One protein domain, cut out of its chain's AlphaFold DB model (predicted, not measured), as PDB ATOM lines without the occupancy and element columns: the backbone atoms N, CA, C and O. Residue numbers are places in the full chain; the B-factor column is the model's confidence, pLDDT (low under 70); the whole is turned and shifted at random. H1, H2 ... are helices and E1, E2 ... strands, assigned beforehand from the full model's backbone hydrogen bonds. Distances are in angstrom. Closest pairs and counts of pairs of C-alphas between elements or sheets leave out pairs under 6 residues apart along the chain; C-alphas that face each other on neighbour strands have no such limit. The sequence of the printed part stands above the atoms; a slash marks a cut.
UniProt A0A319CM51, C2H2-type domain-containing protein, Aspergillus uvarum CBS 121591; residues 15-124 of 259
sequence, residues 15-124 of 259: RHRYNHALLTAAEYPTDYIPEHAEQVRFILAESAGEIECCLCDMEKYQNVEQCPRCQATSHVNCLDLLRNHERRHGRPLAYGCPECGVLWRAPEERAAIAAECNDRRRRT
ATOM      1  N   ARG A  15     -29.669   5.029  32.296       58.28
ATOM      2  CA  ARG A  15     -29.182   4.940  30.909       58.28
ATOM      3  C   ARG A  15     -27.980   4.021  30.717       58.28
ATOM      4  O   ARG A  15     -27.812   3.490  29.628       58.28
ATOM      5  N   HIS A  16     -27.160   3.821  31.746       61.00
ATOM      6  CA  HIS A  16     -25.941   3.012  31.634       61.00
ATOM      7  C   HIS A  16     -26.178   1.525  31.919       61.00
ATOM      8  O   HIS A  16     -25.257   0.725  31.784       61.00
ATOM      9  N   ARG A  17     -27.394   1.150  32.336       65.44
ATOM     10  CA  ARG A  17     -27.675  -0.180  32.893       65.44
ATOM     11  C   ARG A  17     -28.467  -1.108  31.985       65.44
ATOM     12  O   ARG A  17     -28.734  -2.231  32.387       65.44
ATOM     13  N   TYR A  18     -28.863  -0.670  30.793       72.31
ATOM     14  CA  TYR A  18     -29.582  -1.544  29.875       72.31
ATOM     15  C   TYR A  18     -28.783  -1.844  28.610       72.31
ATOM     16  O   TYR A  18     -27.973  -1.054  28.126       72.31
ATOM     17  N   ASN A  19     -29.037  -3.024  28.069       81.06
ATOM     18  CA  ASN A  19     -28.354  -3.566  26.922       81.06
ATOM     19  C   ASN A  19     -28.770  -2.808  25.660       81.06
ATOM     20  O   ASN A  19     -29.955  -2.751  25.316       81.06
ATOM     21  N   HIS A  20     -27.786  -2.269  24.938       81.88
ATOM     22  CA  HIS A  20     -28.003  -1.535  23.691       81.88
ATOM     23  C   HIS A  20     -28.756  -2.366  22.634       81.88
ATOM     24  O   HIS A  20     -29.453  -1.802  21.792       81.88
ATOM     25  N   ALA A  21     -28.697  -3.702  22.704       82.50
ATOM     26  CA  ALA A  21     -29.452  -4.577  21.813       82.50
ATOM     27  C   ALA A  21     -30.973  -4.338  21.876       82.50
ATOM     28  O   ALA A  21     -31.651  -4.550  20.876       82.50
ATOM     29  N   LEU A  22     -31.516  -3.846  23.000       84.88
ATOM     30  CA  LEU A  22     -32.942  -3.512  23.107       84.88
ATOM     31  C   LEU A  22     -33.341  -2.262  22.311       84.88
ATOM     32  O   LEU A  22     -34.501  -2.152  21.915       84.88
ATOM     33  N   LEU A  23     -32.410  -1.326  22.093       82.19
ATOM     34  CA  LEU A  23     -32.638  -0.164  21.229       82.19
ATOM     35  C   LEU A  23     -32.646  -0.602  19.769       82.19
ATOM     36  O   LEU A  23     -33.597  -0.322  19.051       82.19
ATOM     37  N   THR A  24     -31.629  -1.363  19.362       84.38
ATOM     38  CA  THR A  24     -31.530  -1.896  17.997       84.38
ATOM     39  C   THR A  24     -32.726  -2.781  17.656       84.38
ATOM     40  O   THR A  24     -33.297  -2.674  16.577       84.38
ATOM     41  N   ALA A  25     -33.176  -3.612  18.596       82.88
ATOM     42  CA  ALA A  25     -34.322  -4.477  18.369       82.88
ATOM     43  C   ALA A  25     -35.668  -3.748  18.295       82.88
ATOM     44  O   ALA A  25     -36.645  -4.332  17.829       82.88
ATOM     45  N   ALA A  26     -35.752  -2.492  18.744       81.38
ATOM     46  CA  ALA A  26     -36.966  -1.697  18.588       81.38
ATOM     47  C   ALA A  26     -37.208  -1.282  17.129       81.38
ATOM     48  O   ALA A  26     -38.327  -0.914  16.778       81.38
ATOM     49  N   GLU A  27     -36.169  -1.357  16.294       83.88
ATOM     50  CA  GLU A  27     -36.222  -1.087  14.857       83.88
ATOM     51  C   GLU A  27     -36.555  -2.344  14.041       83.88
ATOM     52  O   GLU A  27     -36.775  -2.253  12.832       83.88
ATOM     53  N   TYR A  28     -36.602  -3.524  14.671       82.81
ATOM     54  CA  TYR A  28     -36.913  -4.761  13.966       82.81
ATOM     55  C   TYR A  28     -38.370  -4.779  13.475       82.81
ATOM     56  O   TYR A  28     -39.273  -4.331  14.191       82.81
ATOM     57  N   PRO A  29     -38.623  -5.347  12.281       80.12
ATOM     58  CA  PRO A  29     -39.971  -5.626  11.807       80.12
ATOM     59  C   PRO A  29     -40.788  -6.435  12.828       80.12
ATOM     60  O   PRO A  29     -40.258  -7.287  13.547       80.12
ATOM     61  N   THR A  30     -42.095  -6.180  12.907       74.62
ATOM     62  CA  THR A  30     -42.979  -6.805  13.910       74.62
ATOM     63  C   THR A  30     -43.055  -8.329  13.805       74.62
ATOM     64  O   THR A  30     -43.338  -8.994  14.798       74.62
ATOM     65  N   ASP A  31     -42.803  -8.882  12.623       78.19
ATOM     66  CA  ASP A  31     -42.733 -10.311  12.312       78.19
ATOM     67  C   ASP A  31     -41.404 -10.968  12.727       78.19
ATOM     68  O   ASP A  31     -41.373 -12.172  12.953       78.19
ATOM     69  N   TYR A  32     -40.334 -10.192  12.938       78.25
ATOM     70  CA  TYR A  32     -39.036 -10.709  13.398       78.25
ATOM     71  C   TYR A  32     -39.029 -11.061  14.896       78.25
ATOM     72  O   TYR A  32     -38.330 -11.974  15.347       78.25
ATOM     73  N   ILE A  33     -39.809 -10.320  15.691       74.19
ATOM     74  CA  ILE A  33     -39.815 -10.424  17.157       74.19
ATOM     75  C   ILE A  33     -40.316 -11.800  17.636       74.19
ATOM     76  O   ILE A  33     -39.639 -12.395  18.471       74.19
ATOM     77  N   PRO A  34     -41.439 -12.362  17.145       75.44
ATOM     78  CA  PRO A  34     -41.947 -13.649  17.622       75.44
ATOM     79  C   PRO A  34     -40.961 -14.812  17.473       75.44
ATOM     80  O   PRO A  34     -40.939 -15.682  18.343       75.44
ATOM     81  N   GLU A  35     -40.146 -14.824  16.416       74.75
ATOM     82  CA  GLU A  35     -39.186 -15.902  16.133       74.75
ATOM     83  C   GLU A  35     -37.990 -15.900  17.093       74.75
ATOM     84  O   GLU A  35     -37.476 -16.958  17.449       74.75
ATOM     85  N   HIS A  36     -37.579 -14.717  17.555       76.62
ATOM     86  CA  HIS A  36     -36.364 -14.523  18.353       76.62
ATOM     87  C   HIS A  36     -36.641 -14.205  19.826       76.62
ATOM     88  O   HIS A  36     -35.708 -14.040  20.617       76.62
ATOM     89  N   ALA A  37     -37.915 -14.084  20.199       81.69
ATOM     90  CA  ALA A  37     -38.322 -13.724  21.541       81.69
ATOM     91  C   ALA A  37     -38.566 -14.955  22.424       81.69
ATOM     92  O   ALA A  37     -39.333 -15.855  22.079       81.69
ATOM     93  N   GLU A  38     -37.946 -14.958  23.601       85.50
ATOM     94  CA  GLU A  38     -38.085 -16.024  24.590       85.50
ATOM     95  C   GLU A  38     -39.271 -15.746  25.532       85.50
ATOM     96  O   GLU A  38     -39.639 -14.595  25.796       85.50
ATOM     97  N   GLN A  39     -39.895 -16.808  26.051       83.75
ATOM     98  CA  GLN A  39     -40.992 -16.677  27.009       83.75
ATOM     99  C   GLN A  39     -40.446 -16.237  28.371       83.75
ATOM    100  O   GLN A  39     -39.664 -16.946  29.007       83.75
ATOM    101  N   VAL A  40     -40.861 -15.052  28.820       85.81
ATOM    102  CA  VAL A  40     -40.469 -14.513  30.125       85.81
ATOM    103  C   VAL A  40     -41.146 -15.293  31.251       85.81
ATOM    104  O   VAL A  40     -42.329 -15.629  31.161       85.81
ATOM    105  N   ARG A  41     -40.407 -15.588  32.326       85.50
ATOM    106  CA  ARG A  41     -40.979 -16.225  33.516       85.50
ATOM    107  C   ARG A  41     -41.560 -15.151  34.420       85.50
ATOM    108  O   ARG A  41     -40.848 -14.248  34.849       85.50
ATOM    109  N   PHE A  42     -42.852 -15.244  34.705       85.12
ATOM    110  CA  PHE A  42     -43.521 -14.337  35.627       85.12
ATOM    111  C   PHE A  42     -43.534 -14.945  37.028       85.12
ATOM    112  O   PHE A  42     -44.036 -16.053  37.210       85.12
ATOM    113  N   ILE A  43     -42.980 -14.232  38.008       83.50
ATOM    114  CA  ILE A  43     -42.959 -14.678  39.403       83.50
ATOM    115  C   ILE A  43     -43.859 -13.736  40.203       83.50
ATOM    116  O   ILE A  43     -43.626 -12.524  40.281       83.50
ATOM    117  N   LEU A  44     -44.918 -14.310  40.772       80.62
ATOM    118  CA  LEU A  44     -45.843 -13.604  41.650       80.62
ATOM    119  C   LEU A  44     -45.152 -13.253  42.968       80.62
ATOM    120  O   LEU A  44     -44.347 -14.021  43.490       80.62
ATOM    121  N   ALA A  45     -45.517 -12.098  43.523       72.62
ATOM    122  CA  ALA A  45     -44.918 -11.550  44.741       72.62
ATOM    123  C   ALA A  45     -44.951 -12.517  45.938       72.62
ATOM    124  O   ALA A  45     -44.035 -12.538  46.750       72.62
ATOM    125  N   GLU A  46     -46.001 -13.332  46.034       76.19
ATOM    126  CA  GLU A  46     -46.205 -14.287  47.131       76.19
ATOM    127  C   GLU A  46     -45.188 -15.434  47.108       76.19
ATOM    128  O   GLU A  46     -44.856 -15.996  48.147       76.19
ATOM    129  N   SER A  47     -44.664 -15.760  45.925       71.25
ATOM    130  CA  SER A  47     -43.661 -16.808  45.714       71.25
ATOM    131  C   SER A  47     -42.250 -16.246  45.542       71.25
ATOM    132  O   SER A  47     -41.303 -17.012  45.386       71.25
ATOM    133  N   ALA A  48     -42.112 -14.919  45.530       63.19
ATOM    134  CA  ALA A  48     -40.893 -14.244  45.118       63.19
ATOM    135  C   ALA A  48     -39.757 -14.350  46.144       63.19
ATOM    136  O   ALA A  48     -38.607 -14.330  45.745       63.19
ATOM    137  N   GLY A  49     -40.012 -14.489  47.447       73.75
ATOM    138  CA  GLY A  49     -38.930 -14.338  48.432       73.75
ATOM    139  C   GLY A  49     -38.202 -12.988  48.284       73.75
ATOM    140  O   GLY A  49     -38.757 -12.030  47.742       73.75
ATOM    141  N   GLU A  50     -36.962 -12.892  48.769       80.31
ATOM    142  CA  GLU A  50     -36.104 -11.718  48.545       80.31
ATOM    143  C   GLU A  50     -35.559 -11.733  47.106       80.31
ATOM    144  O   GLU A  50     -34.443 -12.177  46.847       80.31
ATOM    145  N   ILE A  51     -36.370 -11.285  46.146       83.25
ATOM    146  CA  ILE A  51     -35.915 -11.066  44.771       83.25
ATOM    147  C   ILE A  51     -35.347  -9.651  44.621       83.25
ATOM    148  O   ILE A  51     -36.024  -8.656  44.879       83.25
ATOM    149  N   GLU A  52     -34.104  -9.572  44.144       87.81
ATOM    150  CA  GLU A  52     -33.420  -8.322  43.822       87.81
ATOM    151  C   GLU A  52     -33.667  -7.922  42.360       87.81
ATOM    152  O   GLU A  52     -33.284  -8.621  41.418       87.81
ATOM    153  N   CYS A  53     -34.313  -6.772  42.165       89.06
ATOM    154  CA  CYS A  53     -34.565  -6.205  40.845       89.06
ATOM    155  C   CYS A  53     -33.310  -5.513  40.303       89.06
ATOM    156  O   CYS A  53     -32.832  -4.546  40.892       89.06
ATOM    157  N   CYS A  54     -32.841  -5.898  39.115       88.25
ATOM    158  CA  CYS A  54     -31.620  -5.314  38.537       88.25
ATOM    159  C   CYS A  54     -31.743  -3.816  38.176       88.25
ATOM    160  O   CYS A  54     -30.745  -3.113  38.018       88.25
ATOM    161  N   LEU A  55     -32.973  -3.296  38.092       86.94
ATOM    162  CA  LEU A  55     -33.252  -1.889  37.791       86.94
ATOM    163  C   LEU A  55     -33.423  -1.009  39.038       86.94
ATOM    164  O   LEU A  55     -33.434   0.215  38.908       86.94
ATOM    165  N   CYS A  56     -33.618  -1.585  40.232       87.19
ATOM    166  CA  CYS A  56     -33.777  -0.798  41.456       87.19
ATOM    167  C   CYS A  56     -33.482  -1.587  42.738       87.19
ATOM    168  O   CYS A  56     -33.914  -2.725  42.885       87.19
ATOM    169  N   ASP A  57     -32.941  -0.905  43.743       81.81
ATOM    170  CA  ASP A  57     -32.630  -1.464  45.071       81.81
ATOM    171  C   ASP A  57     -33.866  -1.669  45.989       81.81
ATOM    172  O   ASP A  57     -33.757  -1.634  47.216       81.81
ATOM    173  N   MET A  58     -35.078  -1.777  45.441       79.50
ATOM    174  CA  MET A  58     -36.315  -1.795  46.234       79.50
ATOM    175  C   MET A  58     -36.843  -3.221  46.426       79.50
ATOM    176  O   MET A  58     -37.289  -3.834  45.469       79.50
ATOM    177  N   GLU A  59     -36.922  -3.693  47.671       68.25
ATOM    178  CA  GLU A  59     -37.379  -5.054  48.038       68.25
ATOM    179  C   GLU A  59     -38.909  -5.282  47.940       68.25
ATOM    180  O   GLU A  59     -39.394  -6.363  48.259       68.25
ATOM    181  N   LYS A  60     -39.719  -4.261  47.614       65.38
ATOM    182  CA  LYS A  60     -41.160  -4.243  47.975       65.38
ATOM    183  C   LYS A  60     -42.171  -4.176  46.831       65.38
ATOM    184  O   LYS A  60     -43.314  -3.785  47.072       65.38
ATOM    185  N   TYR A  61     -41.813  -4.535  45.605       65.31
ATOM    186  CA  TYR A  61     -42.792  -4.505  44.518       65.31
ATOM    187  C   TYR A  61     -43.397  -5.872  44.237       65.31
ATOM    188  O   TYR A  61     -42.738  -6.905  44.286       65.31
ATOM    189  N   GLN A  62     -44.692  -5.848  43.933       72.50
ATOM    190  CA  GLN A  62     -45.421  -7.028  43.514       72.50
ATOM    191  C   GLN A  62     -45.195  -7.253  42.018       72.50
ATOM    192  O   GLN A  62     -45.324  -6.316  41.228       72.50
ATOM    193  N   ASN A  63     -44.909  -8.508  41.666       82.88
ATOM    194  CA  ASN A  63     -44.695  -9.038  40.319       82.88
ATOM    195  C   ASN A  63     -43.341  -8.689  39.687       82.88
ATOM    196  O   ASN A  63     -43.043  -7.533  39.368       82.88
ATOM    197  N   VAL A  64     -42.550  -9.731  39.437       89.06
ATOM    198  CA  VAL A  64     -41.272  -9.643  38.730       89.06
ATOM    199  C   VAL A  64     -41.299 -10.485  37.463       89.06
ATOM    200  O   VAL A  64     -41.934 -11.538  37.384       89.06
ATOM    201  N   GLU A  65     -40.583  -9.999  36.464       90.25
ATOM    202  CA  GLU A  65     -40.278 -10.713  35.236       90.25
ATOM    203  C   GLU A  65     -38.840 -11.214  35.329       90.25
ATOM    204  O   GLU A  65     -37.913 -10.425  35.512       90.25
ATOM    205  N   GLN A  66     -38.662 -12.530  35.242       91.94
ATOM    206  CA  GLN A  66     -37.363 -13.187  35.240       91.94
ATOM    207  C   GLN A  66     -36.969 -13.555  33.810       91.94
ATOM    208  O   GLN A  66     -37.697 -14.245  33.088       91.94
ATOM    209  N   CYS A  67     -35.779 -13.111  33.417       92.62
ATOM    210  CA  CYS A  67     -35.209 -13.424  32.121       92.62
ATOM    211  C   CYS A  67     -34.876 -14.923  32.020       92.62
ATOM    212  O   CYS A  67     -34.087 -15.416  32.827       92.62
ATOM    213  N   PRO A  68     -35.380 -15.650  31.010       89.50
ATOM    214  CA  PRO A  68     -35.068 -17.070  30.836       89.50
ATOM    215  C   PRO A  68     -33.576 -17.329  30.572       89.50
ATOM    216  O   PRO A  68     -33.054 -18.358  30.998       89.50
ATOM    217  N   ARG A  69     -32.872 -16.382  29.933       91.62
ATOM    218  CA  ARG A  69     -31.458 -16.536  29.567       91.62
ATOM    219  C   ARG A  69     -30.490 -16.218  30.701       91.62
ATOM    220  O   ARG A  69     -29.624 -17.029  31.000       91.62
ATOM    221  N   CYS A  70     -30.595 -15.036  31.311       93.19
ATOM    222  CA  CYS A  70     -29.642 -14.595  32.340       93.19
ATOM    223  C   CYS A  70     -30.190 -14.668  33.768       93.19
ATOM    224  O   CYS A  70     -29.475 -14.315  34.698       93.19
ATOM    225  N   GLN A  71     -31.447 -15.085  33.951       92.94
ATOM    226  CA  GLN A  71     -32.128 -15.160  35.250       92.94
ATOM    227  C   GLN A  71     -32.257 -13.819  35.993       92.94
ATOM    228  O   GLN A  71     -32.801 -13.791  37.096       92.94
ATOM    229  N   ALA A  72     -31.838 -12.702  35.381       92.12
ATOM    230  CA  ALA A  72     -32.052 -11.370  35.923       92.12
ATOM    231  C   ALA A  72     -33.547 -11.126  36.107       92.12
ATOM    232  O   ALA A  72     -34.351 -11.415  35.212       92.12
ATOM    233  N   THR A  73     -33.904 -10.590  37.267       91.94
ATOM    234  CA  THR A  73     -35.283 -10.240  37.574       91.94
ATOM    235  C   THR A  73     -35.459  -8.733  37.499       91.94
ATOM    236  O   THR A  73     -34.565  -7.947  37.821       91.94
ATOM    237  N   SER A  74     -36.623  -8.305  37.036       91.12
ATOM    238  CA  SER A  74     -36.987  -6.897  37.014       91.12
ATOM    239  C   SER A  74     -38.447  -6.745  37.393       91.12
ATOM    240  O   SER A  74     -39.298  -7.506  36.933       91.12
ATOM    241  N   HIS A  75     -38.771  -5.738  38.201       90.06
ATOM    242  CA  HIS A  75     -40.170  -5.397  38.428       90.06
ATOM    243  C   HIS A  75     -40.813  -4.952  37.118       90.06
ATOM    244  O   HIS A  75     -40.229  -4.163  36.370       90.06
ATOM    245  N   VAL A  76     -42.062  -5.369  36.905       87.50
ATOM    246  CA  VAL A  76     -42.877  -4.923  35.763       87.50
ATOM    247  C   VAL A  76     -42.876  -3.395  35.653       87.50
ATOM    248  O   VAL A  76     -42.581  -2.835  34.601       87.50
ATOM    249  N   ASN A  77     -43.106  -2.710  36.776       85.69
ATOM    250  CA  ASN A  77     -43.149  -1.250  36.819       85.69
ATOM    251  C   ASN A  77     -41.799  -0.607  36.473       85.69
ATOM    252  O   ASN A  77     -41.771   0.442  35.838       85.69
ATOM    253  N   CYS A  78     -40.678  -1.212  36.875       87.94
ATOM    254  CA  CYS A  78     -39.350  -0.687  36.556       87.94
ATOM    255  C   CYS A  78     -39.059  -0.789  35.057       87.94
ATOM    256  O   CYS A  78     -38.546   0.162  34.469       87.94
ATOM    257  N   LEU A  79     -39.452  -1.899  34.428       87.94
ATOM    258  CA  LEU A  79     -39.350  -2.078  32.980       87.94
ATOM    259  C   LEU A  79     -40.226  -1.069  32.228       87.94
ATOM    260  O   LEU A  79     -39.783  -0.470  31.251       87.94
ATOM    261  N   ASP A  80     -41.452  -0.833  32.696       85.44
ATOM    262  CA  ASP A  80     -42.351   0.148  32.084       85.44
ATOM    263  C   ASP A  80     -41.845   1.583  32.247       85.44
ATOM    264  O   ASP A  80     -41.938   2.384  31.313       85.44
ATOM    265  N   LEU A  81     -41.270   1.924  33.403       84.81
ATOM    266  CA  LEU A  81     -40.612   3.213  33.614       84.81
ATOM    267  C   LEU A  81     -39.432   3.399  32.658       84.81
ATOM    268  O   LEU A  81     -39.337   4.455  32.032       84.81
ATOM    269  N   LEU A  82     -38.593   2.375  32.495       85.31
ATOM    270  CA  LEU A  82     -37.463   2.392  31.569       85.31
ATOM    271  C   LEU A  82     -37.925   2.610  30.117       85.31
ATOM    272  O   LEU A  82     -37.437   3.507  29.430       85.31
ATOM    273  N   ARG A  83     -38.937   1.861  29.665       86.06
ATOM    274  CA  ARG A  83     -39.510   2.006  28.313       86.06
ATOM    275  C   ARG A  83     -40.118   3.386  28.085       86.06
ATOM    276  O   ARG A  83     -39.929   3.980  27.026       86.06
ATOM    277  N   ASN A  84     -40.854   3.903  29.068       82.44
ATOM    278  CA  ASN A  84     -41.460   5.230  28.984       82.44
ATOM    279  C   ASN A  84     -40.406   6.343  28.978       82.44
ATOM    280  O   ASN A  84     -40.595   7.341  28.283       82.44
ATOM    281  N   HIS A  85     -39.319   6.181  29.735       85.12
ATOM    282  CA  HIS A  85     -38.187   7.102  29.715       85.12
ATOM    283  C   HIS A  85     -37.582   7.181  28.309       85.12
ATOM    284  O   HIS A  85     -37.540   8.262  27.726       85.12
ATOM    285  N   GLU A  86     -37.218   6.047  27.714       82.88
ATOM    286  CA  GLU A  86     -36.590   6.030  26.389       82.88
ATOM    287  C   GLU A  86     -37.541   6.477  25.265       82.88
ATOM    288  O   GLU A  86     -37.162   7.266  24.394       82.88
ATOM    289  N   ARG A  87     -38.835   6.132  25.354       83.56
ATOM    290  CA  ARG A  87     -39.867   6.653  24.441       83.56
ATOM    291  C   ARG A  87     -39.929   8.185  24.432       83.56
ATOM    292  O   ARG A  87     -40.079   8.770  23.364       83.56
ATOM    293  N   ARG A  88     -39.806   8.849  25.589       75.38
ATOM    294  CA  ARG A  88     -39.802  10.328  25.671       75.38
ATOM    295  C   ARG A  88     -38.571  10.956  25.023       75.38
ATOM    296  O   ARG A  88     -38.628  12.114  24.629       75.38
ATOM    297  N   HIS A  89     -37.489  10.196  24.889       82.56
ATOM    298  CA  HIS A  89     -36.288  10.603  24.166       82.56
ATOM    299  C   HIS A  89     -36.328  10.240  22.673       82.56
ATOM    300  O   HIS A  89     -35.316  10.385  21.994       82.56
ATOM    301  N   GLY A  90     -37.472   9.777  22.154       84.31
ATOM    302  CA  GLY A  90     -37.624   9.393  20.748       84.31
ATOM    303  C   GLY A  90     -36.979   8.052  20.398       84.31
ATOM    304  O   GLY A  90     -36.823   7.746  19.221       84.31
ATOM    305  N   ARG A  91     -36.608   7.248  21.401       84.31
ATOM    306  CA  ARG A  91     -35.932   5.959  21.229       84.31
ATOM    307  C   ARG A  91     -36.762   4.870  21.904       84.31
ATOM    308  O   ARG A  91     -36.512   4.547  23.056       84.31
ATOM    309  N   PRO A  92     -37.836   4.354  21.292       83.44
ATOM    310  CA  PRO A  92     -38.603   3.290  21.932       83.44
ATOM    311  C   PRO A  92     -37.691   2.083  22.219       83.44
ATOM    312  O   PRO A  92     -36.840   1.752  21.406       83.44
ATOM    313  N   LEU A  93     -37.858   1.437  23.374       83.50
ATOM    314  CA  LEU A  93     -37.169   0.183  23.694       83.50
ATOM    315  C   LEU A  93     -38.054  -1.009  23.339       83.50
ATOM    316  O   LEU A  93     -39.249  -1.010  23.662       83.50
ATOM    317  N   ALA A  94     -37.453  -2.044  22.749       85.19
ATOM    318  CA  ALA A  94     -38.118  -3.323  22.559       85.19
ATOM    319  C   ALA A  94     -38.453  -3.986  23.904       85.19
ATOM    320  O   ALA A  94     -37.884  -3.691  24.962       85.19
ATOM    321  N   TYR A  95     -39.404  -4.915  23.864       85.06
ATOM    322  CA  TYR A  95     -39.747  -5.726  25.021       85.06
ATOM    323  C   TYR A  95     -38.659  -6.793  25.215       85.06
ATOM    324  O   TYR A  95     -38.508  -7.679  24.378       85.06
ATOM    325  N   GLY A  96     -37.874  -6.700  26.288       89.38
ATOM    326  CA  GLY A  96     -36.780  -7.633  26.545       89.38
ATOM    327  C   GLY A  96     -36.057  -7.391  27.866       89.38
ATOM    328  O   GLY A  96     -36.389  -6.467  28.613       89.38
ATOM    329  N   CYS A  97     -35.069  -8.240  28.142       92.06
ATOM    330  CA  CYS A  97     -34.263  -8.184  29.353       92.06
ATOM    331  C   CYS A  97     -33.259  -7.025  29.293       92.06
ATOM    332  O   CYS A  97     -32.437  -6.998  28.373       92.06
ATOM    333  N   PRO A  98     -33.257  -6.116  30.286       90.06
ATOM    334  CA  PRO A  98     -32.330  -4.992  30.308       90.06
ATOM    335  C   PRO A  98     -30.872  -5.440  30.439       90.06
ATOM    336  O   PRO A  98     -30.012  -4.778  29.891       90.06
ATOM    337  N   GLU A  99     -30.571  -6.574  31.068       90.56
ATOM    338  CA  GLU A  99     -29.182  -7.026  31.242       90.56
ATOM    339  C   GLU A  99     -28.604  -7.650  29.961       90.56
ATOM    340  O   GLU A  99     -27.579  -7.222  29.429       90.56
ATOM    341  N   CYS A 100     -29.272  -8.671  29.418       90.69
ATOM    342  CA  CYS A 100     -28.715  -9.469  28.320       90.69
ATOM    343  C   CYS A 100     -29.281  -9.134  26.934       90.69
ATOM    344  O   CYS A 100     -28.833  -9.712  25.947       90.69
ATOM    345  N   GLY A 101     -30.274  -8.242  26.842       89.56
ATOM    346  CA  GLY A 101     -30.870  -7.821  25.572       89.56
ATOM    347  C   GLY A 101     -31.785  -8.851  24.906       89.56
ATOM    348  O   GLY A 101     -32.267  -8.609  23.803       89.56
ATOM    349  N   VAL A 102     -32.045  -9.995  25.552       90.25
ATOM    350  CA  VAL A 102     -32.979 -11.007  25.038       90.25
ATOM    351  C   VAL A 102     -34.364 -10.413  24.893       90.25
ATOM    352  O   VAL A 102     -34.916  -9.892  25.862       90.25
ATOM    353  N   LEU A 103     -34.931 -10.542  23.697       88.00
ATOM    354  CA  LEU A 103     -36.304 -10.150  23.435       88.00
ATOM    355  C   LEU A 103     -37.253 -11.086  24.159       88.00
ATOM    356  O   LEU A 103     -37.051 -12.298  24.227       88.00
ATOM    357  N   TRP A 104     -38.290 -10.500  24.721       87.31
ATOM    358  CA  TRP A 104     -39.329 -11.218  25.423       87.31
ATOM    359  C   TRP A 104     -40.563 -11.253  24.546       87.31
ATOM    360  O   TRP A 104     -40.956 -10.244  23.952       87.31
ATOM    361  N   ARG A 105     -41.191 -12.422  24.454       75.50
ATOM    362  CA  ARG A 105     -42.470 -12.513  23.763       75.50
ATOM    363  C   ARG A 105     -43.486 -11.880  24.700       75.50
ATOM    364  O   ARG A 105     -43.574 -12.291  25.858       75.50
ATOM    365  N   ALA A 106     -44.220 -10.867  24.238       61.75
ATOM    366  CA  ALA A 106     -45.388 -10.410  24.981       61.75
ATOM    367  C   ALA A 106     -46.283 -11.645  25.169       61.75
ATOM    368  O   ALA A 106     -46.650 -12.252  24.160       61.75
ATOM    369  N   PRO A 107     -46.578 -12.080  26.409       60.41
ATOM    370  CA  PRO A 107     -47.489 -13.195  26.599       60.41
ATOM    371  C   PRO A 107     -48.786 -12.865  25.859       60.41
ATOM    372  O   PRO A 107     -49.277 -11.739  25.987       60.41
ATOM    373  N   GLU A 108     -49.338 -13.799  25.085       63.94
ATOM    374  CA  GLU A 108     -50.650 -13.613  24.440       63.94
ATOM    375  C   GLU A 108     -51.693 -13.177  25.481       63.94
ATOM    376  O   GLU A 108     -52.486 -12.267  25.251       63.94
ATOM    377  N   GLU A 109     -51.567 -13.716  26.692       56.38
ATOM    378  CA  GLU A 109     -52.309 -13.342  27.894       56.38
ATOM    379  C   GLU A 109     -52.155 -11.862  28.269       56.38
ATOM    380  O   GLU A 109     -53.121 -11.229  28.670       56.38
ATOM    381  N   ARG A 110     -50.977 -11.253  28.106       61.16
ATOM    382  CA  ARG A 110     -50.766  -9.825  28.392       61.16
ATOM    383  C   ARG A 110     -51.336  -8.923  27.317       61.16
ATOM    384  O   ARG A 110     -51.872  -7.869  27.650       61.16
ATOM    385  N   ALA A 111     -51.224  -9.317  26.051       65.62
ATOM    386  CA  ALA A 111     -51.892  -8.609  24.965       65.62
ATOM    387  C   ALA A 111     -53.416  -8.670  25.153       65.62
ATOM    388  O   ALA A 111     -54.082  -7.641  25.041       65.62
ATOM    389  N   ALA A 112     -53.947  -9.831  25.548       66.81
ATOM    390  CA  ALA A 112     -55.350 -10.023  25.893       66.81
ATOM    391  C   ALA A 112     -55.767  -9.205  27.126       66.81
ATOM    392  O   ALA A 112     -56.745  -8.474  27.046       66.81
ATOM    393  N   ILE A 113     -54.998  -9.215  28.221       63.66
ATOM    394  CA  ILE A 113     -55.269  -8.413  29.430       63.66
ATOM    395  C   ILE A 113     -55.182  -6.914  29.132       63.66
ATOM    396  O   ILE A 113     -55.989  -6.138  29.639       63.66
ATOM    397  N   ALA A 114     -54.228  -6.470  28.311       64.88
ATOM    398  CA  ALA A 114     -54.124  -5.072  27.903       64.88
ATOM    399  C   ALA A 114     -55.298  -4.666  27.000       64.88
ATOM    400  O   ALA A 114     -55.857  -3.580  27.175       64.88
ATOM    401  N   ALA A 115     -55.701  -5.538  26.071       72.56
ATOM    402  CA  ALA A 115     -56.877  -5.348  25.230       72.56
ATOM    403  C   ALA A 115     -58.164  -5.317  26.066       72.56
ATOM    404  O   ALA A 115     -58.962  -4.401  25.898       72.56
ATOM    405  N   GLU A 116     -58.326  -6.229  27.023       70.19
ATOM    406  CA  GLU A 116     -59.460  -6.293  27.945       70.19
ATOM    407  C   GLU A 116     -59.478  -5.096  28.902       70.19
ATOM    408  O   GLU A 116     -60.524  -4.494  29.105       70.19
ATOM    409  N   CYS A 117     -58.336  -4.665  29.443       66.69
ATOM    410  CA  CYS A 117     -58.239  -3.440  30.240       66.69
ATOM    411  C   CYS A 117     -58.615  -2.202  29.419       66.69
ATOM    412  O   CYS A 117     -59.314  -1.319  29.921       66.69
ATOM    413  N   ASN A 118     -58.168  -2.120  28.163       64.25
ATOM    414  CA  ASN A 118     -58.527  -1.033  27.255       64.25
ATOM    415  C   ASN A 118     -60.009  -1.072  26.882       64.25
ATOM    416  O   ASN A 118     -60.654  -0.025  26.855       64.25
ATOM    417  N   ASP A 119     -60.568  -2.252  26.643       70.44
ATOM    418  CA  ASP A 119     -61.980  -2.427  26.335       70.44
ATOM    419  C   ASP A 119     -62.858  -2.155  27.563       70.44
ATOM    420  O   ASP A 119     -63.837  -1.423  27.481       70.44
ATOM    421  N   ARG A 120     -62.448  -2.597  28.753       67.06
ATOM    422  CA  ARG A 120     -63.080  -2.243  30.029       67.06
ATOM    423  C   ARG A 120     -63.006  -0.745  30.280       67.06
ATOM    424  O   ARG A 120     -63.998  -0.175  30.725       67.06
ATOM    425  N   ARG A 121     -61.890  -0.077  29.963       59.66
ATOM    426  CA  ARG A 121     -61.808   1.394  29.970       59.66
ATOM    427  C   ARG A 121     -62.818   1.993  28.996       59.66
ATOM    428  O   ARG A 121     -63.597   2.835  29.419       59.66
ATOM    429  N   ARG A 122     -62.899   1.516  27.749       63.91
ATOM    430  CA  ARG A 122     -63.900   1.974  26.764       63.91
ATOM    431  C   ARG A 122     -65.339   1.776  27.260       63.91
ATOM    432  O   ARG A 122     -66.118   2.719  27.218       63.91
ATOM    433  N   ARG A 123     -65.668   0.610  27.825       61.31
ATOM    434  CA  ARG A 123     -66.998   0.282  28.375       61.31
ATOM    435  C   ARG A 123     -67.335   1.088  29.634       61.31
ATOM    436  O   ARG A 123     -68.440   1.598  29.751       61.31
ATOM    437  N   THR A 124     -66.382   1.286  30.547       50.16
ATOM    438  CA  THR A 124     -66.552   2.139  31.748       50.16
ATOM    439  C   THR A 124     -66.523   3.643  31.444       50.16
ATOM    440  O   THR A 124     -66.762   4.452  32.340       50.16
TER     441      THR A 124
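AT A GLANCE: This is residues 15 to 124 of the 259 residues of the protein "C2H2-type domain-containing protein" of Aspergillus uvarum CBS 121591 (UniProt A0A319CM51). A small, loop-rich body is built round a little sheet of three short strands, E1, E2 and E3, with H3 running away from the end of E3 and H4 sticking out of the body as a free arm. The long loop of residues 44 to 63 swings out on the side of the sheet away from the short helices H1 and H2, and the long link of residues 89 to 107 folds back from the far end of H3 past H1. The printed part has 110 residues with four named helices and three named strands, in the order H1 H2 E1 E2 E3 H3 H4. The sheet has the order E1, E2, E3 and is antiparallel; the class is mostly helix, though under half of the residues are in named elements. The whole is compact, with a radius of gyration of the C-alphas of 14.4 A and spans of 36 by 35 by 28 A.

HOW THE PARTS SIT: H1, residues 21 to 27, and H2, residues 32 to 36, are apart, but only just: their closest C-alphas are 8.2 A apart. Neither is on the sheet. E1, residues 41 to 43, and E2, residues 64 to 66, form an antiparallel hairpin with 146 degrees between their directions; N 41 and O 66 are 3.1 A apart, within hydrogen-bond range. E2 and E3, residues 73 to 75, form a second antiparallel hairpin at 154 degrees, with N 65 and O 74 within hydrogen-bond range at 2.8 A. The three strands make a meander, each the antiparallel neighbour of the one before. H3, residues 76 to 88, is on the sheet but only grazes it, with residues 76 to 81; its closest C-alphas to E2 are those of Val 64 and Val 76, 5.8 A apart. H4, residues 108 to 124, stands free. Residues 38 to 39 pair with residues 104 to 105, parallel. Each O i to N i+4 pair is within hydrogen-bond range in H3 and H4; H1 has 2 of 3, and H2 has 0 of 1, beside 1 of 2 O i to N i+3 pairs.

IN THESE COORDINATES: H1 begins with C-alpha 21 at (-29.452, -4.577, 21.813). After H2, the three strands have 3 residues each. H3 measures 18.5 A and begins with C-alpha 76 at (-42.877, -4.923, 35.763). H4 measures 23.5 A and ends with C-alpha 124 at (-66.552, 2.139, 31.748).

THE WHOLE: The C-alphas farthest apart are those of His 16 and Arg 123, 41.3 A. The printed part has no cut. The links E1 to E2 and H3 to H4 are long. The mean pLDDT of the printed part is 79.3, and that of H4 is 64; low values include residues 15 to 17 and 106 to 114.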